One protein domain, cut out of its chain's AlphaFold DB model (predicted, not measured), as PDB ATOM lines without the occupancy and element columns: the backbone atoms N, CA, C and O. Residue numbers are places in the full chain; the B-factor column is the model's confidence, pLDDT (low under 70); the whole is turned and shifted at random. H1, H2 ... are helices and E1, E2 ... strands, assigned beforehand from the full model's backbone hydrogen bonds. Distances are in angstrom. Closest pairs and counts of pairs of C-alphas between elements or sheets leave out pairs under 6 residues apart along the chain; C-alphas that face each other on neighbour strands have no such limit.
ATOM      1  N   ALA A  22     165.101 151.481 122.132       95.62
ATOM      2  CA  ALA A  22     165.342 150.078 121.790       95.62
ATOM      3  C   ALA A  22     165.446 149.169 123.030       95.62
ATOM      4  O   ALA A  22     164.891 148.072 123.047       95.62
ATOM      5  N   ASN A  23     166.108 149.632 124.098       95.06
ATOM      6  CA  ASN A  23     166.222 148.858 125.338       95.06
ATOM      7  C   ASN A  23     164.877 148.729 126.065       95.06
ATOM      8  O   ASN A  23     164.605 147.692 126.670       95.06
ATOM      9  N   LEU A  24     164.046 149.772 126.007       95.00
ATOM     10  CA  LEU A  24     162.682 149.726 126.526       95.00
ATOM     11  C   LEU A  24     161.831 148.732 125.729       95.00
ATOM     12  O   LEU A  24     161.189 147.874 126.331       95.00
ATOM     13  N   MET A  25     161.845 148.829 124.398       94.31
ATOM     14  CA  MET A  25     161.055 147.964 123.521       94.31
ATOM     15  C   MET A  25     161.423 146.496 123.702       94.31
ATOM     16  O   MET A  25     160.534 145.676 123.911       94.31
ATOM     17  N   LYS A  26     162.723 146.183 123.770       95.25
ATOM     18  CA  LYS A  26     163.193 144.830 124.085       95.25
ATOM     19  C   LYS A  26     162.594 144.312 125.395       95.25
ATOM     20  O   LYS A  26     162.145 143.172 125.455       95.25
ATOM     21  N   ARG A  27     162.548 145.143 126.445       92.44
ATOM     22  CA  ARG A  27     161.944 144.724 127.715       92.44
ATOM     23  C   ARG A  27     160.440 144.479 127.589       92.44
ATOM     24  O   ARG A  27     159.944 143.510 128.149       92.44
ATOM     25  N   ILE A  28     159.727 145.364 126.895       91.94
ATOM     26  CA  ILE A  28     158.282 145.221 126.676       91.94
ATOM     27  C   ILE A  28     157.986 143.914 125.938       91.94
ATOM     28  O   ILE A  28     157.056 143.208 126.312       91.94
ATOM     29  N   GLU A  29     158.780 143.575 124.924       92.19
ATOM     30  CA  GLU A  29     158.650 142.321 124.178       92.19
ATOM     31  C   GLU A  29     158.923 141.094 125.056       92.19
ATOM     32  O   GLU A  29     158.140 140.146 125.024       92.19
ATOM     33  N   GLU A  30     159.975 141.126 125.884       90.81
ATOM     34  CA  GLU A  30     160.257 140.070 126.867       90.81
ATOM     35  C   GLU A  30     159.084 139.867 127.839       90.81
ATOM     36  O   GLU A  30     158.677 138.732 128.075       90.81
ATOM     37  N   ASP A  31     158.522 140.951 128.385       88.06
ATOM     38  CA  ASP A  31     157.396 140.874 129.322       88.06
ATOM     39  C   ASP A  31     156.106 140.406 128.617       88.06
ATOM     40  O   ASP A  31     155.376 139.573 129.154       88.06
ATOM     41  N   LYS A  32     155.843 140.864 127.383       87.12
ATOM     42  CA  LYS A  32     154.719 140.386 126.559       87.12
ATOM     43  C   LYS A  32     154.816 138.894 126.261       87.12
ATOM     44  O   LYS A  32     153.806 138.199 126.299       87.12
ATOM     45  N   ALA A  33     156.018 138.395 125.983       88.94
ATOM     46  CA  ALA A  33     156.239 136.979 125.707       88.94
ATOM     47  C   ALA A  33     155.944 136.082 126.922       88.94
ATOM     48  O   ALA A  33     155.620 134.910 126.737       88.94
ATOM     49  N   MET A  34     156.020 136.612 128.149       86.56
ATOM     50  CA  MET A  34     155.639 135.883 129.366       86.56
ATOM     51  C   MET A  34     154.121 135.806 129.573       86.56
ATOM     52  O   MET A  34     153.659 134.906 130.270       86.56
ATOM     53  N   TYR A  35     153.361 136.732 128.980       84.69
ATOM     54  CA  TYR A  35     151.912 136.868 129.155       84.69
ATOM     55  C   TYR A  35     151.180 137.049 127.808       84.69
ATOM     56  O   TYR A  35     150.456 138.036 127.633       84.69
ATOM     57  N   PRO A  36     151.361 136.135 126.833       86.44
ATOM     58  CA  PRO A  36     150.836 136.286 125.474       86.44
ATOM     59  C   PRO A  36     149.302 136.263 125.394       86.44
ATOM     60  O   PRO A  36     148.726 136.666 124.387       86.44
ATOM     61  N   GLU A  37     148.625 135.772 126.429       85.81
ATOM     62  CA  GLU A  37     147.171 135.684 126.505       85.81
ATOM     63  C   GLU A  37     146.471 137.006 126.861       85.81
ATOM     64  O   GLU A  37     145.238 137.048 126.826       85.81
ATOM     65  N   TYR A  38     147.230 138.054 127.201       85.69
ATOM     66  CA  TYR A  38     146.722 139.383 127.547       85.69
ATOM     67  C   TYR A  38     146.986 140.383 126.418       85.69
ATOM     68  O   TYR A  38     148.115 140.520 125.948       85.69
ATOM     69  N   ASP A  39     145.968 141.157 126.037       86.50
ATOM     70  CA  ASP A  39     146.116 142.241 125.055       86.50
ATOM     71  C   ASP A  39     146.455 143.580 125.738       86.50
ATOM     72  O   ASP A  39     145.703 144.558 125.686       86.50
ATOM     73  N   ASP A  40     147.582 143.617 126.455       86.81
ATOM     74  CA  ASP A  40     148.031 144.843 127.116       86.81
ATOM     75  C   ASP A  40     148.502 145.882 126.087       86.81
ATOM     76  O   ASP A  40     149.252 145.589 125.144       86.81
ATOM     77  N   ARG A  41     148.112 147.140 126.307       88.31
ATOM     78  CA  ARG A  41     148.497 148.266 125.447       88.31
ATOM     79  C   ARG A  41     149.585 149.091 126.105       88.31
ATOM     80  O   ARG A  41     149.580 149.297 127.314       88.31
ATOM     81  N   PHE A  42     150.492 149.606 125.285       90.12
ATOM     82  CA  PHE A  42     151.662 150.349 125.737       90.12
ATOM     83  C   PHE A  42     151.720 151.691 125.027       90.12
ATOM     84  O   PHE A  42     151.522 151.773 123.817       90.12
ATOM     85  N   MET A  43     152.038 152.732 125.782       91.31
ATOM     86  CA  MET A  43     152.410 154.033 125.255       91.31
ATOM     87  C   MET A  43     153.835 154.327 125.701       91.31
ATOM     88  O   MET A  43     154.094 154.509 126.890       91.31
ATOM     89  N   VAL A  44     154.761 154.345 124.748       92.44
ATOM     90  CA  VAL A  44     156.159 154.696 124.996       92.44
ATOM     91  C   VAL A  44     156.259 156.201 125.224       92.44
ATOM     92  O   VAL A  44     155.716 156.992 124.455       92.44
ATOM     93  N   VAL A  45     156.938 156.600 126.297       91.81
ATOM     94  CA  VAL A  45     157.085 157.998 126.704       91.81
ATOM     95  C   VAL A  45     158.524 158.304 127.104       91.81
ATOM     96  O   VAL A  45     159.264 157.448 127.597       91.81
ATOM     97  N   ARG A  46     158.918 159.564 126.920       91.69
ATOM     98  CA  ARG A  46     160.218 160.077 127.351       91.69
ATOM     99  C   ARG A  46     160.063 160.822 128.674       91.69
ATOM    100  O   ARG A  46     159.207 161.694 128.787       91.69
ATOM    101  N   THR A  47     160.872 160.478 129.674       88.50
ATOM    102  CA  THR A  47     160.866 161.163 130.974       88.50
ATOM    103  C   THR A  47     161.532 162.541 130.864       88.50
ATOM    104  O   THR A  47     162.320 162.763 129.934       88.50
ATOM    105  N   PRO A  48     161.288 163.470 131.809       87.25
ATOM    106  CA  PRO A  48     161.936 164.786 131.818       87.25
ATOM    107  C   PRO A  48     163.471 164.720 131.819       87.25
ATOM    108  O   PRO A  48     164.130 165.566 131.225       87.25
ATOM    109  N   LYS A  49     164.051 163.669 132.414       87.19
ATOM    110  CA  LYS A  49     165.502 163.396 132.413       87.19
ATOM    111  C   LYS A  49     166.018 162.776 131.107       87.19
ATOM    112  O   LYS A  49     167.164 162.341 131.035       87.19
ATOM    113  N   GLY A  50     165.177 162.689 130.077       88.81
ATOM    114  CA  GLY A  50     165.535 162.196 128.751       88.81
ATOM    115  C   GLY A  50     165.603 160.673 128.617       88.81
ATOM    116  O   GLY A  50     166.012 160.206 127.553       88.81
ATOM    117  N   ARG A  51     165.198 159.913 129.646       93.06
ATOM    118  CA  ARG A  51     165.127 158.440 129.629       93.06
ATOM    119  C   ARG A  51     163.818 157.961 128.996       93.06
ATOM    120  O   ARG A  51     162.879 158.732 128.845       93.06
ATOM    121  N   TRP A  52     163.746 156.683 128.652       93.81
ATOM    122  CA  TRP A  52     162.591 156.051 128.012       93.81
ATOM    123  C   TRP A  52     161.840 155.149 128.989       93.81
ATOM    124  O   TRP A  52     162.452 154.333 129.673       93.81
ATOM    125  N   THR A  53     160.520 155.265 129.057       93.75
ATOM    126  CA  THR A  53     159.652 154.363 129.830       93.75
ATOM    127  C   THR A  53     158.329 154.146 129.093       93.75
ATOM    128  O   THR A  53     158.134 154.677 128.001       93.75
ATOM    129  N   ALA A  54     157.429 153.347 129.655       91.94
ATOM    130  CA  ALA A  54     156.121 153.090 129.076       91.94
ATOM    131  C   ALA A  54     155.003 153.316 130.093       91.94
ATOM    132  O   ALA A  54     155.176 153.139 131.300       91.94
ATOM    133  N   ILE A  55     153.843 153.691 129.570       89.94
ATOM    134  CA  ILE A  55     152.564 153.644 130.266       89.94
ATOM    135  C   ILE A  55     151.817 152.426 129.741       89.94
ATOM    136  O   ILE A  55     151.652 152.271 128.533       89.94
ATOM    137  N   VAL A  56     151.392 151.559 130.647       89.00
ATOM    138  CA  VAL A  56     150.754 150.285 130.342       89.00
ATOM    139  C   VAL A  56     149.286 150.356 130.727       89.00
ATOM    140  O   VAL A  56     148.945 150.670 131.867       89.00
ATOM    141  N   VAL A  57     148.428 150.023 129.772       87.00
ATOM    142  CA  VAL A  57     147.004 149.776 129.987       87.00
ATOM    143  C   VAL A  57     146.819 148.268 129.996       87.00
ATOM    144  O   VAL A  57     147.011 147.607 128.974       87.00
ATOM    145  N   LEU A  58     146.483 147.731 131.165       86.50
ATOM    146  CA  LEU A  58     146.360 146.290 131.353       86.50
ATOM    147  C   LEU A  58     145.035 145.772 130.796       86.50
ATOM    148  O   LEU A  58     143.976 146.341 131.074       86.50
ATOM    149  N   ASP A  59     145.094 144.639 130.102       84.12
ATOM    150  CA  ASP A  59     143.911 143.846 129.811       84.12
ATOM    151  C   ASP A  59     143.377 143.226 131.113       84.12
ATOM    152  O   ASP A  59     144.090 142.554 131.866       84.12
ATOM    153  N   LYS A  60     142.102 143.499 131.399       81.50
ATOM    154  CA  LYS A  60     141.385 143.034 132.596       81.50
ATOM    155  C   LYS A  60     140.543 141.785 132.326       81.50
ATOM    156  O   LYS A  60     139.949 141.257 133.262       81.50
ATOM    157  N   SER A  61     140.478 141.313 131.080       80.31
ATOM    158  CA  SER A  61     139.575 140.240 130.648       80.31
ATOM    159  C   SER A  61     139.903 138.864 131.246       80.31
ATOM    160  O   SER A  61     139.010 138.032 131.393       80.31
ATOM    161  N   LYS A  62     141.164 138.626 131.624       69.81
ATOM    162  CA  LYS A  62     141.681 137.302 132.018       69.81
ATOM    163  C   LYS A  62     141.882 137.111 133.534       69.81
ATOM    164  O   LYS A  62     142.254 136.021 133.956       69.81
ATOM    165  N   TYR A  69     154.062 144.190 135.093       80.81
ATOM    166  CA  TYR A  69     155.049 145.140 134.562       80.81
ATOM    167  C   TYR A  69     155.627 146.048 135.649       80.81
ATOM    168  O   TYR A  69     154.931 146.391 136.610       80.81
ATOM    169  N   ALA A  70     156.868 146.495 135.450       81.56
ATOM    170  CA  ALA A  70     157.554 147.497 136.279       81.56
ATOM    171  C   ALA A  70     157.436 148.935 135.714       81.56
ATOM    172  O   ALA A  70     158.237 149.815 136.028       81.56
ATOM    173  N   PHE A  71     156.461 149.145 134.833       84.69
ATOM    174  CA  PHE A  71     156.140 150.408 134.176       84.69
ATOM    175  C   PHE A  71     154.980 151.122 134.873       84.69
ATOM    176  O   PHE A  71     154.319 150.543 135.742       84.69
ATOM    177  N   LEU A  72     154.697 152.361 134.460       83.75
ATOM    178  CA  LEU A  72     153.503 153.054 134.926       83.75
ATOM    179  C   LEU A  72     152.253 152.304 134.451       83.75
ATOM    180  O   LEU A  72     152.130 152.011 133.267       83.75
ATOM    181  N   LYS A  73     151.318 152.032 135.360       80.75
ATOM    182  CA  LYS A  73     150.031 151.388 135.063       80.75
ATOM    183  C   LYS A  73     148.912 152.398 135.261       80.75
ATOM    184  O   LYS A  73     148.942 153.127 136.252       80.75
ATOM    185  N   VAL A  74     147.948 152.419 134.345       73.94
ATOM    186  CA  VAL A  74     146.776 153.313 134.387       73.94
ATOM    187  C   VAL A  74     145.467 152.544 134.270       73.94
ATOM    188  O   VAL A  74     145.466 151.446 133.667       73.94
TER     189      VAL A  74
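This is residues 22 to 62 and 69 to 74 of the 74 residues of an uncharacterized protein of Gammaproteobacteria bacterium (UniProt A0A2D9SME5). A two-stranded hairpin, E1 and E2, has the single helix H1 alongside it, and a short tail stretch, residues 72 to 73, pairs beside E2. The printed part has 47 residues with H1, E1 and E2 in chain order; the sheet, E1 - E2, is antiparallel and the class is mixed, helices and strands. It is only just compact, close to loose, with a radius of gyration of the C-alphas of 11.1 A, and elongated, spanning 35 by 21 by 13 A.

Find C-alpha 41 at (148.497, 148.266, 125.447), where E1, residues 41 to 46, begins and runs 16.7 A. E2, residues 52 to 57, runs 16.9 A to C-alpha 57 at (147.004, 149.776, 129.987). H1, residues 22 to 34, runs 18.8 A from C-alpha 22 at (165.342, 150.078, 121.790).

Look at N 43 and O 55, 2.8 A apart, in the E1 and E2 hairpin, antiparallel at 152 degrees. Residues 55 to 56 of E2 pair with 72 to 73, parallel. H1 and E2 come closest at the C-alphas of Leu 24 and Thr 53, 6.4 A; H1 and E1 are near each other, with 6 pairs of C-alphas within 10 A. In H1 every O i to N i+4 pair is within hydrogen-bond range.

Residues 63 to 68 are not printed; C-alphas 62 and 69 stand 15.7 A apart across this cut. No link is long. Residue 62 has pLDDT under 70.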